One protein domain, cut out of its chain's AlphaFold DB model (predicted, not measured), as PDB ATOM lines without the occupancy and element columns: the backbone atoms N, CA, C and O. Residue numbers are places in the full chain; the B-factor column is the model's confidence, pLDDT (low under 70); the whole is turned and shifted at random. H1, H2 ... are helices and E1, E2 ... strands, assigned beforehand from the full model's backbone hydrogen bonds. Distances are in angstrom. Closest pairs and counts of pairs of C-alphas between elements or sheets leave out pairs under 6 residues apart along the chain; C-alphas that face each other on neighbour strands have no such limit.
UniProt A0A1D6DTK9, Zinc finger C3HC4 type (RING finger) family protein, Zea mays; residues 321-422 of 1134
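Overview. This is residues 321 to 422 of the 1134 residues of the protein "Zinc finger C3HC4 type (RING finger) family protein" of Zea mays (UniProt A0A1D6DTK9). Helix H2 sits in the middle, between a tiny pair of parallel strands, E1 and E2, on one side and helix H5 on the other; H1 and H4, crosswise to each other, form a second helical part beside it. The short H3 lies near the end of H2, and the loop of residues 348 to 356 sticks out beyond the strands. The printed part has 102 residues, with five named helices and two named strands in the order E1, H1, E2, H2, H3, H4, H5, and its class is mostly helix. It is compact, with a radius of gyration of the C-alphas of 13.4 A and spans of 35 by 29 by 26 A.

Along the chain. E1, residues 323 to 325, begins at C-alpha 323 (106.628, 104.640, 83.189). H1 covers residues 331 to 339 and measures 12.1 A from first to last C-alpha. E2 is residues 343 to 345. H2, residues 365 to 376, is the longest helix, at 16.2 A, and begins at C-alpha 365 (100.069, 114.118, 75.606). H3 is residues 382 to 386. H4, residues 391 to 401, measures 15.4 A. H5, residues 414 to 422, measures 12.9 A and ends at C-alpha 422 (103.252, 107.295, 62.578).

Arrangement. E1 and E2 are parallel neighbours, their directions 44 degrees apart, with N 324 and O 343 at 2.8 A and N 345 and O 324 at 3.0 A, within hydrogen-bond range. E1, H1 and E2 form a strand-helix-strand unit, two parallel neighbour strands with a helix between them along the chain, and its crossover is right-handed. H1 touches H4, about perpendicular at 85 degrees; their closest C-alphas, of Asn 332 and Glu 393, are 5.2 A apart. The closest C-alphas of E1 and H2, of Val 323 and Ala 371, are 6.7 A apart. H2 touches H5 at a steep tilt of 62 degrees, the same way, with the closest C-alphas, of Leu 369 and His 416, 6.4 A apart. H2 and H4 are close but not clearly touching, with the C-alphas of Ala 365 and Ile 401 closest at 5.4 A. H2 and H3 are also close but not clearly touching, with the C-alphas of Ala 376 and Ile 382 closest at 5.5 A. H1 and H2 are only just apart, their closest C-alphas 8.0 A from each other. In H1, H2, H4 and H5 every O i to N i+4 pair is within hydrogen-bond range; in H3 0 of 1 is, beside 2 of 2 O i to N i+3 pairs.

Size, cuts and confidence. The two C-alphas farthest apart, of Pro 354 and Leu 391, are 37.7 A from each other. The printed part has no cut. The links from E2 to H2, 19 residues, and from H4 to H5, 12 residues, are long. The mean pLDDT of the printed part is 84.2; residues 378 to 381 and 409 to 410 are under 70.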
ATOM      1  N   ALA A 321     111.577 105.155  81.217       85.25
ATOM      2  CA  ALA A 321     111.076 106.051  80.173       85.25
ATOM      3  C   ALA A 321     109.649 105.716  79.694       85.25
ATOM      4  O   ALA A 321     108.948 106.613  79.227       85.25
ATOM      5  N   ASN A 322     109.212 104.459  79.846       88.00
ATOM      6  CA  ASN A 322     107.847 103.995  79.573       88.00
ATOM      7  C   ASN A 322     106.932 104.013  80.814       88.00
ATOM      8  O   ASN A 322     105.791 103.554  80.735       88.00
ATOM      9  N   VAL A 323     107.415 104.504  81.959       90.69
ATOM     10  CA  VAL A 323     106.628 104.640  83.189       90.69
ATOM     11  C   VAL A 323     105.889 105.973  83.155       90.69
ATOM     12  O   VAL A 323     106.493 107.020  82.928       90.69
ATOM     13  N   ILE A 324     104.585 105.940  83.406       90.62
ATOM     14  CA  ILE A 324     103.689 107.095  83.401       90.62
ATOM     15  C   ILE A 324     103.079 107.252  84.795       90.62
ATOM     16  O   ILE A 324     102.729 106.268  85.453       90.62
ATOM     17  N   ARG A 325     102.922 108.493  85.259       87.62
ATOM     18  CA  ARG A 325     102.154 108.770  86.481       87.62
ATOM     19  C   ARG A 325     100.662 108.518  86.268       87.62
ATOM     20  O   ARG A 325     100.072 108.994  85.297       87.62
ATOM     21  N   ASP A 326     100.048 107.784  87.188       78.75
ATOM     22  CA  ASP A 326      98.608 107.544  87.171       78.75
ATOM     23  C   ASP A 326      97.864 108.643  87.945       78.75
ATOM     24  O   ASP A 326      97.939 108.715  89.171       78.75
ATOM     25  N   TYR A 327      97.161 109.509  87.212       72.38
ATOM     26  CA  TYR A 327      96.288 110.555  87.760       72.38
ATOM     27  C   TYR A 327      94.803 110.295  87.435       72.38
ATOM     28  O   TYR A 327      94.012 111.237  87.373       72.38
ATOM     29  N   GLY A 328      94.414 109.031  87.221       76.94
ATOM     30  CA  GLY A 328      93.024 108.646  86.951       76.94
ATOM     31  C   GLY A 328      92.706 108.537  85.461       76.94
ATOM     32  O   GLY A 328      91.863 109.265  84.936       76.94
ATOM     33  N   TRP A 329      93.393 107.627  84.770       84.31
ATOM     34  CA  TRP A 329      93.107 107.285  83.372       84.31
ATOM     35  C   TRP A 329      91.709 106.657  83.200       84.31
ATOM     36  O   TRP A 329      91.217 105.971  84.094       84.31
ATOM     37  N   SER A 330      91.068 106.855  82.038       88.00
ATOM     38  CA  SER A 330      89.854 106.100  81.680       88.00
ATOM     39  C   SER A 330      90.188 104.614  81.484       88.00
ATOM     40  O   SER A 330      91.324 104.287  81.142       88.00
ATOM     41  N   GLU A 331      89.224 103.701  81.664       86.81
ATOM     42  CA  GLU A 331      89.467 102.249  81.524       86.81
ATOM     43  C   GLU A 331      90.058 101.888  80.151       86.81
ATOM     44  O   GLU A 331      91.012 101.114  80.067       86.81
ATOM     45  N   ASN A 332      89.556 102.520  79.081       88.88
ATOM     46  CA  ASN A 332      90.080 102.351  77.724       88.88
ATOM     47  C   ASN A 332      91.527 102.845  77.605       88.88
ATOM     48  O   ASN A 332      92.356 102.168  77.001       88.88
ATOM     49  N   MET A 333      91.859 104.001  78.190       88.56
ATOM     50  CA  MET A 333      93.220 104.539  78.129       88.56
ATOM     51  C   MET A 333      94.192 103.723  78.990       88.56
ATOM     52  O   MET A 333      95.314 103.461  78.568       88.56
ATOM     53  N   HIS A 334      93.759 103.266  80.166       87.94
ATOM     54  CA  HIS A 334      94.554 102.404  81.036       87.94
ATOM     55  C   HIS A 334      94.856 101.057  80.357       87.94
ATOM     56  O   HIS A 334      96.021 100.678  80.241       87.94
ATOM     57  N   SER A 335      93.822 100.393  79.819       88.38
ATOM     58  CA  SER A 335      93.949  99.156  79.030       88.38
ATOM     59  C   SER A 335      94.877  99.347  77.829       88.38
ATOM     60  O   SER A 335      95.778  98.538  77.599       88.38
ATOM     61  N   LEU A 336      94.715 100.447  77.089       89.69
ATOM     62  CA  LEU A 336      95.544 100.745  75.927       89.69
ATOM     63  C   LEU A 336      97.013 100.961  76.300       89.69
ATOM     64  O   LEU A 336      97.877 100.321  75.711       89.69
ATOM     65  N   LEU A 337      97.318 101.823  77.273       89.06
ATOM     66  CA  LEU A 337      98.702 102.079  77.697       89.06
ATOM     67  C   LEU A 337      99.382 100.798  78.188       89.06
ATOM     68  O   LEU A 337     100.537 100.558  77.842       89.06
ATOM     69  N   GLN A 338      98.657  99.946  78.915       88.25
ATOM     70  CA  GLN A 338      99.174  98.658  79.364       88.25
ATOM     71  C   GLN A 338      99.473  97.712  78.188       88.25
ATOM     72  O   GLN A 338     100.541  97.100  78.158       88.25
ATOM     73  N   LYS A 339      98.579  97.622  77.188       86.62
ATOM     74  CA  LYS A 339      98.805  96.838  75.954       86.62
ATOM     75  C   LYS A 339      99.975  97.372  75.124       86.62
ATOM     76  O   LYS A 339     100.716  96.581  74.551       86.62
ATOM     77  N   LEU A 340     100.166  98.692  75.101       86.00
ATOM     78  CA  LEU A 340     101.300  99.351  74.441       86.00
ATOM     79  C   LEU A 340     102.625  99.177  75.202       86.00
ATOM     80  O   LEU A 340     103.654  99.628  74.711       86.00
ATOM     81  N   GLY A 341     102.626  98.540  76.379       85.31
ATOM     82  CA  GLY A 341     103.828  98.286  77.177       85.31
ATOM     83  C   GLY A 341     104.246  99.439  78.097       85.31
ATOM     84  O   GLY A 341     105.367  99.426  78.616       85.31
ATOM     85  N   CYS A 342     103.379 100.431  78.312       88.81
ATOM     86  CA  CYS A 342     103.588 101.473  79.314       88.81
ATOM     87  C   CYS A 342     103.297 100.935  80.723       88.81
ATOM     88  O   CYS A 342     102.408 100.106  80.927       88.81
ATOM     89  N   LEU A 343     104.045 101.427  81.706       89.31
ATOM     90  CA  LEU A 343     103.967 101.008  83.106       89.31
ATOM     91  C   LEU A 343     103.444 102.164  83.966       89.31
ATOM     92  O   LEU A 343     103.658 103.324  83.631       89.31
ATOM     93  N   PHE A 344     102.784 101.872  85.085       89.94
ATOM     94  CA  PHE A 344     102.196 102.905  85.946       89.94
ATOM     95  C   PHE A 344     102.960 103.049  87.260       89.94
ATOM     96  O   PHE A 344     103.191 102.060  87.963       89.94
ATOM     97  N   LEU A 345     103.334 104.288  87.594       89.38
ATOM     98  CA  LEU A 345     103.977 104.624  88.864       89.38
ATOM     99  C   LEU A 345     102.991 104.447  90.023       89.38
ATOM    100  O   LEU A 345     101.848 104.900  89.948       89.38
ATOM    101  N   ARG A 346     103.451 103.840  91.119       86.81
ATOM    102  CA  ARG A 346     102.647 103.671  92.333       86.81
ATOM    103  C   ARG A 346     102.367 105.025  93.001       86.81
ATOM    104  O   ARG A 346     103.298 105.763  93.310       86.81
ATOM    105  N   SER A 347     101.105 105.371  93.238       81.44
ATOM    106  CA  SER A 347     100.721 106.682  93.791       81.44
ATOM    107  C   SER A 347     100.632 106.726  95.324       81.44
ATOM    108  O   SER A 347     100.639 107.808  95.907       81.44
ATOM    109  N   ASP A 348     100.601 105.575  95.995       82.50
ATOM    110  CA  ASP A 348     100.484 105.441  97.455       82.50
ATOM    111  C   ASP A 348     101.780 105.769  98.224       82.50
ATOM    112  O   ASP A 348     101.715 106.156  99.388       82.50
ATOM    113  N   LEU A 349     102.951 105.666  97.584       81.19
ATOM    114  CA  LEU A 349     104.269 105.820  98.222       81.19
ATOM    115  C   LEU A 349     104.864 107.247  98.174       81.19
ATOM    116  O   LEU A 349     106.020 107.427  98.546       81.19
ATOM    117  N   GLN A 350     104.108 108.258  97.721       81.81
ATOM    118  CA  GLN A 350     104.541 109.675  97.646       81.81
ATOM    119  C   GLN A 350     105.929 109.889  96.997       81.81
ATOM    120  O   GLN A 350     106.779 110.644  97.486       81.81
ATOM    121  N   ILE A 351     106.158 109.215  95.871       84.81
ATOM    122  CA  ILE A 351     107.417 109.239  95.120       84.81
ATOM    123  C   ILE A 351     107.568 110.595  94.413       84.81
ATOM    124  O   ILE A 351     107.038 110.803  93.321       84.81
ATOM    125  N   GLU A 352     108.300 111.530  95.022       83.38
ATOM    126  CA  GLU A 352     108.583 112.841  94.424       83.38
ATOM    127  C   GLU A 352     110.058 113.208  94.583       83.38
ATOM    128  O   GLU A 352     110.653 113.036  95.646       83.38
ATOM    129  N   HIS A 353     110.625 113.762  93.514       87.31
ATOM    130  CA  HIS A 353     111.966 114.333  93.472       87.31
ATOM    131  C   HIS A 353     112.016 115.381  92.343       87.31
ATOM    132  O   HIS A 353     111.396 115.141  91.300       87.31
ATOM    133  N   PRO A 354     112.752 116.503  92.475       85.25
ATOM    134  CA  PRO A 354     112.806 117.547  91.443       85.25
ATOM    135  C   PRO A 354     113.210 117.036  90.051       85.25
ATOM    136  O   PRO A 354     112.678 117.483  89.041       85.25
ATOM    137  N   GLN A 355     114.114 116.055  89.991       87.94
ATOM    138  CA  GLN A 355     114.584 115.443  88.740       87.94
ATOM    139  C   GLN A 355     113.768 114.222  88.277       87.94
ATOM    140  O   GLN A 355     114.107 113.617  87.264       87.94
ATOM    141  N   LEU A 356     112.710 113.819  88.994       86.12
ATOM    142  CA  LEU A 356     111.944 112.610  88.652       86.12
ATOM    143  C   LEU A 356     111.290 112.702  87.264       86.12
ATOM    144  O   LEU A 356     111.215 111.699  86.558       86.12
ATOM    145  N   ALA A 357     110.882 113.907  86.855       83.75
ATOM    146  CA  ALA A 357     110.292 114.179  85.543       83.75
ATOM    147  C   ALA A 357     111.245 113.887  84.363       83.75
ATOM    148  O   ALA A 357     110.792 113.762  83.229       83.75
ATOM    149  N   ASN A 358     112.554 113.748  84.614       85.31
ATOM    150  CA  ASN A 358     113.525 113.358  83.588       85.31
ATOM    151  C   ASN A 358     113.492 111.852  83.284       85.31
ATOM    152  O   ASN A 358     113.991 111.431  82.243       85.31
ATOM    153  N   PHE A 359     112.948 111.045  84.198       86.12
ATOM    154  CA  PHE A 359     112.950 109.584  84.104       86.12
ATOM    155  C   PHE A 359     111.548 109.013  83.908       86.12
ATOM    156  O   PHE A 359     111.392 108.062  83.153       86.12
ATOM    157  N   VAL A 360     110.542 109.591  84.573       89.31
ATOM    158  CA  VAL A 360     109.140 109.150  84.532       89.31
ATOM    159  C   VAL A 360     108.305 110.172  83.769       89.31
ATOM    160  O   VAL A 360     108.437 111.376  83.986       89.31
ATOM    161  N   GLN A 361     107.415 109.693  82.904       90.38
ATOM    162  CA  GLN A 361     106.555 110.540  82.085       90.38
ATOM    163  C   GLN A 361     105.354 111.073  82.877       90.38
ATOM    164  O   GLN A 361     104.669 110.350  83.607       90.38
ATOM    165  N   GLU A 362     105.062 112.356  82.686       87.31
ATOM    166  CA  GLU A 362     103.844 112.988  83.199       87.31
ATOM    167  C   GLU A 362     102.609 112.542  82.399       87.31
ATOM    168  O   GLU A 362     102.707 112.161  81.231       87.31
ATOM    169  N   SER A 363     101.415 112.670  82.983       87.06
ATOM    170  CA  SER A 363     100.131 112.347  82.334       87.06
ATOM    171  C   SER A 363      99.682 113.406  81.308       87.06
ATOM    172  O   SER A 363      98.536 113.864  81.298       87.06
ATOM    173  N   THR A 364     100.605 113.852  80.460       88.81
ATOM    174  CA  THR A 364     100.373 114.801  79.364       88.81
ATOM    175  C   THR A 364     100.433 114.077  78.022       88.81
ATOM    176  O   THR A 364     100.977 112.977  77.930       88.81
ATOM    177  N   ALA A 365      99.924 114.692  76.949       87.62
ATOM    178  CA  ALA A 365     100.069 114.118  75.606       87.62
ATOM    179  C   ALA A 365     101.547 113.895  75.228       87.62
ATOM    180  O   ALA A 365     101.877 112.867  74.648       87.62
ATOM    181  N   ALA A 366     102.443 114.811  75.610       88.06
ATOM    182  CA  ALA A 366     103.882 114.654  75.410       88.06
ATOM    183  C   ALA A 366     104.450 113.455  76.184       88.06
ATOM    184  O   ALA A 366     105.164 112.644  75.602       88.06
ATOM    185  N   GLY A 367     104.088 113.305  77.462       88.88
ATOM    186  CA  GLY A 367     104.542 112.185  78.285       88.88
ATOM    187  C   GLY A 367     104.056 110.828  77.769       88.88
ATOM    188  O   GLY A 367     104.845 109.895  77.657       88.88
ATOM    189  N   VAL A 368     102.788 110.736  77.350       89.69
ATOM    190  CA  VAL A 368     102.239 109.522  76.722       89.69
ATOM    191  C   VAL A 368     102.971 109.191  75.420       89.69
ATOM    192  O   VAL A 368     103.359 108.044  75.214       89.69
ATOM    193  N   LEU A 369     103.207 110.181  74.552       89.19
ATOM    194  CA  LEU A 369     103.929 109.969  73.294       89.19
ATOM    195  C   LEU A 369     105.380 109.536  73.530       89.19
ATOM    196  O   LEU A 369     105.850 108.631  72.847       89.19
ATOM    197  N   ASN A 370     106.063 110.117  74.518       89.19
ATOM    198  CA  ASN A 370     107.416 109.715  74.903       89.19
ATOM    199  C   ASN A 370     107.458 108.285  75.447       89.19
ATOM    200  O   ASN A 370     108.345 107.520  75.069       89.19
ATOM    201  N   ALA A 371     106.483 107.904  76.279       89.00
ATOM    202  CA  ALA A 371     106.373 106.542  76.788       89.00
ATOM    203  C   ALA A 371     106.176 105.541  75.642       89.00
ATOM    204  O   ALA A 371     106.955 104.596  75.522       89.00
ATOM    205  N   VAL A 372     105.221 105.793  74.742       87.62
ATOM    206  CA  VAL A 372     104.968 104.935  73.571       87.62
ATOM    207  C   VAL A 372     106.196 104.865  72.660       87.62
ATOM    208  O   VAL A 372     106.580 103.780  72.231       87.62
ATOM    209  N   GLN A 373     106.871 105.991  72.419       85.81
ATOM    210  CA  GLN A 373     108.091 106.035  71.611       85.81
ATOM    211  C   GLN A 373     109.246 105.251  72.257       85.81
ATOM    212  O   GLN A 373     110.028 104.618  71.547       85.81
ATOM    213  N   SER A 374     109.352 105.265  73.590       85.31
ATOM    214  CA  SER A 374     110.372 104.506  74.326       85.31
ATOM    215  C   SER A 374     110.145 102.993  74.288       85.31
ATOM    216  O   SER A 374     111.107 102.233  74.354       85.31
ATOM    217  N   VAL A 375     108.894 102.544  74.144       83.44
ATOM    218  CA  VAL A 375     108.592 101.128  73.898       83.44
ATOM    219  C   VAL A 375     108.853 100.788  72.432       83.44
ATOM    220  O   VAL A 375     109.494  99.779  72.135       83.44
ATOM    221  N   ALA A 376     108.419 101.661  71.521       79.56
ATOM    222  CA  ALA A 376     108.577 101.483  70.085       79.56
ATOM    223  C   ALA A 376     110.032 101.465  69.614       79.56
ATOM    224  O   ALA A 376     110.316 100.831  68.608       79.56
ATOM    225  N   SER A 377     110.970 102.105  70.317       71.69
ATOM    226  CA  SER A 377     112.400 102.042  69.976       71.69
ATOM    227  C   SER A 377     112.983 100.622  70.036       71.69
ATOM    228  O   SER A 377     114.029 100.376  69.436       71.69
ATOM    229  N   ASN A 378     112.308  99.681  70.708       62.94
ATOM    230  CA  ASN A 378     112.667  98.260  70.715       62.94
ATOM    231  C   ASN A 378     112.058  97.465  69.543       62.94
ATOM    232  O   ASN A 378     112.372  96.285  69.389       62.94
ATOM    233  N   LEU A 379     111.189  98.079  68.735       61.38
ATOM    234  CA  LEU A 379     110.475  97.459  67.617       61.38
ATOM    235  C   LEU A 379     110.828  98.154  66.294       61.38
ATOM    236  O   LEU A 379     111.191  99.327  66.264       61.38
ATOM    237  N   GLN A 380     110.735  97.422  65.180       60.19
ATOM    238  CA  GLN A 380     111.011  97.987  63.852       60.19
ATOM    239  C   GLN A 380     109.857  98.864  63.333       60.19
ATOM    240  O   GLN A 380     110.112  99.798  62.574       60.19
ATOM    241  N   ASP A 381     108.614  98.607  63.761       69.31
ATOM    242  CA  ASP A 381     107.430  99.386  63.378       69.31
ATOM    243  C   ASP A 381     106.488  99.611  64.579       69.31
ATOM    244  O   ASP A 381     106.106  98.677  65.284       69.31
ATOM    245  N   ILE A 382     106.064 100.865  64.784       74.75
ATOM    246  CA  ILE A 382     105.079 101.262  65.808       74.75
ATOM    247  C   ILE A 382     103.741 100.545  65.585       74.75
ATOM    248  O   ILE A 382     103.006 100.309  66.543       74.75
ATOM    249  N   LYS A 383     103.414 100.167  64.343       73.81
ATOM    250  CA  LYS A 383     102.155  99.480  64.015       73.81
ATOM    251  C   LYS A 383     101.986  98.148  64.743       73.81
ATOM    252  O   LYS A 383     100.858  97.805  65.085       73.81
ATOM    253  N   GLU A 384     103.075  97.436  65.039       77.88
ATOM    254  CA  GLU A 384     103.015  96.158  65.763       77.88
ATOM    255  C   GLU A 384     102.435  96.317  67.175       77.88
ATOM    256  O   GLU A 384     101.697  95.448  67.638       77.88
ATOM    257  N   LEU A 385     102.675  97.464  67.825       79.31
ATOM    258  CA  LEU A 385     102.138  97.765  69.159       79.31
ATOM    259  C   LEU A 385     100.610  97.904  69.168       79.31
ATOM    260  O   LEU A 385      99.969  97.636  70.180       79.31
ATOM    261  N   PHE A 386     100.019  98.308  68.043       84.00
ATOM    262  CA  PHE A 386      98.588  98.592  67.937       84.00
ATOM    263  C   PHE A 386      97.765  97.405  67.407       84.00
ATOM    264  O   PHE A 386      96.548  97.512  67.287       84.00
ATOM    265  N   MET A 387      98.384  96.247  67.143       78.62
ATOM    266  CA  MET A 387      97.689  95.055  66.623       78.62
ATOM    267  C   MET A 387      96.622  94.502  67.581       78.62
ATOM    268  O   MET A 387      95.622  93.938  67.142       78.62
ATOM    269  N   SER A 388      96.820  94.662  68.892       77.12
ATOM    270  CA  SER A 388      95.869  94.245  69.935       77.12
ATOM    271  C   SER A 388      94.917  95.358  70.396       77.12
ATOM    272  O   SER A 388      94.145  95.169  71.347       77.12
ATOM    273  N   THR A 389      95.000  96.534  69.772       83.88
ATOM    274  CA  THR A 389      94.223  97.717  70.140       83.88
ATOM    275  C   THR A 389      92.850  97.676  69.482       83.88
ATOM    276  O   THR A 389      92.713  97.481  68.277       83.88
ATOM    277  N   SER A 390      91.807  97.878  70.280       86.31
ATOM    278  CA  SER A 390      90.441  98.027  69.782       86.31
ATOM    279  C   SER A 390      90.205  99.421  69.198       86.31
ATOM    280  O   SER A 390      90.867 100.398  69.553       86.31
ATOM    281  N   LEU A 391      89.193  99.539  68.338       84.25
ATOM    282  CA  LEU A 391      88.799 100.817  67.744       84.25
ATOM    283  C   LEU A 391      88.428 101.864  68.817       84.25
ATOM    284  O   LEU A 391      88.842 103.013  68.716       84.25
ATOM    285  N   ALA A 392      87.732 101.463  69.888       85.44
ATOM    286  CA  ALA A 392      87.377 102.355  70.997       85.44
ATOM    287  C   ALA A 392      88.609 102.894  71.750       85.44
ATOM    288  O   ALA A 392      88.660 104.076  72.080       85.44
ATOM    289  N   GLU A 393      89.618 102.050  71.978       89.00
ATOM    290  CA  GLU A 393      90.886 102.446  72.602       89.00
ATOM    291  C   GLU A 393      91.661 103.443  71.719       89.00
ATOM    292  O   GLU A 393      92.148 104.460  72.214       89.00
ATOM    293  N   ALA A 394      91.734 103.200  70.404       86.81
ATOM    294  CA  ALA A 394      92.403 104.102  69.463       86.81
ATOM    295  C   ALA A 394      91.718 105.478  69.369       86.81
ATOM    296  O   ALA A 394      92.402 106.504  69.350       86.81
ATOM    297  N   HIS A 395      90.381 105.511  69.363       86.50
ATOM    298  CA  HIS A 395      89.614 106.758  69.406       86.50
ATOM    299  C   HIS A 395      89.839 107.533  70.708       86.50
ATOM    300  O   HIS A 395      90.009 108.750  70.668       86.50
ATOM    301  N   GLU A 396      89.901 106.849  71.854       89.06
ATOM    302  CA  GLU A 396      90.182 107.490  73.144       89.06
ATOM    303  C   GLU A 396      91.573 108.152  73.143       89.06
ATOM    304  O   GLU A 396      91.709 109.321  73.516       89.06
ATOM    305  N   LEU A 397      92.596 107.455  72.629       89.12
ATOM    306  CA  LEU A 397      93.947 108.010  72.476       89.12
ATOM    307  C   LEU A 397      93.969 109.210  71.522       89.12
ATOM    308  O   LEU A 397      94.590 110.233  71.824       89.12
ATOM    309  N   ARG A 398      93.279 109.113  70.382       89.00
ATOM    310  CA  ARG A 398      93.167 110.208  69.410       89.00
ATOM    311  C   ARG A 398      92.485 111.427  70.028       89.00
ATOM    312  O   ARG A 398      93.022 112.531  69.948       89.00
ATOM    313  N   SER A 399      91.362 111.225  70.709       88.50
ATOM    314  CA  SER A 399      90.636 112.270  71.436       88.50
ATOM    315  C   SER A 399      91.507 112.926  72.512       88.50
ATOM    316  O   SER A 399      91.498 114.150  72.649       88.50
ATOM    317  N   PHE A 400      92.319 112.143  73.234       89.19
ATOM    318  CA  PHE A 400      93.245 112.648  74.250       89.19
ATOM    319  C   PHE A 400      94.396 113.479  73.660       89.19
ATOM    320  O   PHE A 400      94.676 114.573  74.162       89.19
ATOM    321  N   ILE A 401      95.042 113.001  72.589       89.69
ATOM    322  CA  ILE A 401      96.165 113.692  71.928       89.69
ATOM    323  C   ILE A 401      95.698 114.989  71.264       89.69
ATOM    324  O   ILE A 401      96.380 116.006  71.375       89.69
ATOM    325  N   PHE A 402      94.530 114.992  70.613       87.69
ATOM    326  CA  PHE A 402      94.021 116.137  69.845       87.69
ATOM    327  C   PHE A 402      93.252 117.178  70.681       87.69
ATOM    328  O   PHE A 402      92.513 118.008  70.145       87.69
ATOM    329  N   GLN A 403      93.450 117.210  72.004       87.69
ATOM    330  CA  GLN A 403      92.929 118.294  72.843       87.69
ATOM    331  C   GLN A 403      93.720 119.587  72.596       87.69
ATOM    332  O   GLN A 403      94.944 119.624  72.707       87.69
ATOM    333  N   SER A 404      93.018 120.691  72.330       82.50
ATOM    334  CA  SER A 404      93.634 121.972  71.941       82.50
ATOM    335  C   SER A 404      94.650 122.522  72.952       82.50
ATOM    336  O   SER A 404      95.590 123.204  72.553       82.50
ATOM    337  N   LYS A 405      94.504 122.195  74.245       86.31
ATOM    338  CA  LYS A 405      95.434 122.607  75.314       86.31
ATOM    339  C   LYS A 405      96.867 122.092  75.123       86.31
ATOM    340  O   LYS A 405      97.795 122.713  75.628       86.31
ATOM    341  N   TRP A 406      97.062 120.986  74.397       86.38
ATOM    342  CA  TRP A 406      98.392 120.413  74.159       86.38
ATOM    343  C   TRP A 406      99.157 121.115  73.033       86.38
ATOM    344  O   TRP A 406     100.381 121.075  72.995       86.38
ATOM    345  N   PHE A 407      98.441 121.793  72.136       82.69
ATOM    346  CA  PHE A 407      99.023 122.524  71.008       82.69
ATOM    347  C   PHE A 407      99.223 124.020  71.311       82.69
ATOM    348  O   PHE A 407      99.844 124.741  70.530       82.69
ATOM    349  N   SER A 408      98.751 124.486  72.473       74.75
ATOM    350  CA  SER A 408      99.047 125.810  73.023       74.75
ATOM    351  C   SER A 408     100.292 125.776  73.920       74.75
ATOM    352  O   SER A 408     100.379 124.947  74.819       74.75
ATOM    353  N   GLY A 409     101.242 126.698  73.716       66.56
ATOM    354  CA  GLY A 409     102.368 126.907  74.642       66.56
ATOM    355  C   GLY A 409     103.542 125.918  74.536       66.56
ATOM    356  O   GLY A 409     104.142 125.606  75.558       66.56
ATOM    357  N   ASN A 410     103.879 125.433  73.329       68.44
ATOM    358  CA  ASN A 410     105.040 124.560  73.040       68.44
ATOM    359  C   ASN A 410     105.116 123.235  73.836       68.44
ATOM    360  O   ASN A 410     106.191 122.658  73.975       68.44
ATOM    361  N   GLN A 411     103.988 122.712  74.323       76.00
ATOM    362  CA  GLN A 411     103.942 121.429  75.044       76.00
ATOM    363  C   GLN A 411     104.198 120.215  74.125       76.00
ATOM    364  O   GLN A 411     104.726 119.196  74.562       76.00
ATOM    365  N   ILE A 412     103.863 120.314  72.833       84.75
ATOM    366  CA  ILE A 412     104.165 119.302  71.810       84.75
ATOM    367  C   ILE A 412     105.328 119.790  70.936       84.75
ATOM    368  O   ILE A 412     105.249 120.847  70.315       84.75
ATOM    369  N   SER A 413     106.409 119.005  70.887       85.00
ATOM    370  CA  SER A 413     107.603 119.267  70.076       85.00
ATOM    371  C   SER A 413     107.480 118.660  68.672       85.00
ATOM    372  O   SER A 413     106.636 117.797  68.433       85.00
ATOM    373  N   SER A 414     108.373 119.027  67.748       82.88
ATOM    374  CA  SER A 414     108.430 118.430  66.402       82.88
ATOM    375  C   SER A 414     108.618 116.904  66.420       82.88
ATOM    376  O   SER A 414     108.052 116.203  65.581       82.88
ATOM    377  N   SER A 415     109.350 116.366  67.403       84.06
ATOM    378  CA  SER A 415     109.524 114.915  67.584       84.06
ATOM    379  C   SER A 415     108.217 114.213  67.977       84.06
ATOM    380  O   SER A 415     107.869 113.173  67.412       84.06
ATOM    381  N   HIS A 416     107.429 114.831  68.861       87.31
ATOM    382  CA  HIS A 416     106.102 114.341  69.232       87.31
ATOM    383  C   HIS A 416     105.158 114.366  68.019       87.31
ATOM    384  O   HIS A 416     104.407 113.420  67.798       87.31
ATOM    385  N   MET A 417     105.238 115.401  67.175       85.00
ATOM    386  CA  MET A 417     104.446 115.485  65.940       85.00
ATOM    387  C   MET A 417     104.794 114.357  64.964       85.00
ATOM    388  O   MET A 417     103.898 113.747  64.386       85.00
ATOM    389  N   ASN A 418     106.076 114.029  64.807       85.56
ATOM    390  CA  ASN A 418     106.491 112.891  63.984       85.56
ATOM    391  C   ASN A 418     105.984 111.558  64.546       85.56
ATOM    392  O   ASN A 418     105.539 110.710  63.778       85.56
ATOM    393  N   THR A 419     105.976 111.409  65.871       86.06
ATOM    394  CA  THR A 419     105.400 110.231  66.535       86.06
ATOM    395  C   THR A 419     103.915 110.105  66.193       86.06
ATOM    396  O   THR A 419     103.499 109.074  65.673       86.06
ATOM    397  N   ILE A 420     103.135 111.184  66.358       88.25
ATOM    398  CA  ILE A 420     101.701 111.215  66.010       88.25
ATOM    399  C   ILE A 420     101.467 110.862  64.535       88.25
ATOM    400  O   ILE A 420     100.522 110.138  64.228       88.25
ATOM    401  N   ARG A 421     102.331 111.317  63.613       87.06
ATOM    402  CA  ARG A 421     102.210 110.975  62.184       87.06
ATOM    403  C   ARG A 421     102.301 109.468  61.919       87.06
ATOM    404  O   ARG A 421     101.676 108.993  60.974       87.06
ATOM    405  N   ASN A 422     103.050 108.733  62.735       86.81
ATOM    406  CA  ASN A 422     103.252 107.295  62.578       86.81
ATOM    407  C   ASN A 422     102.209 106.443  63.318       86.81
ATOM    408  O   ASN A 422     102.127 105.245  63.058       86.81
TER     409      ASN A 422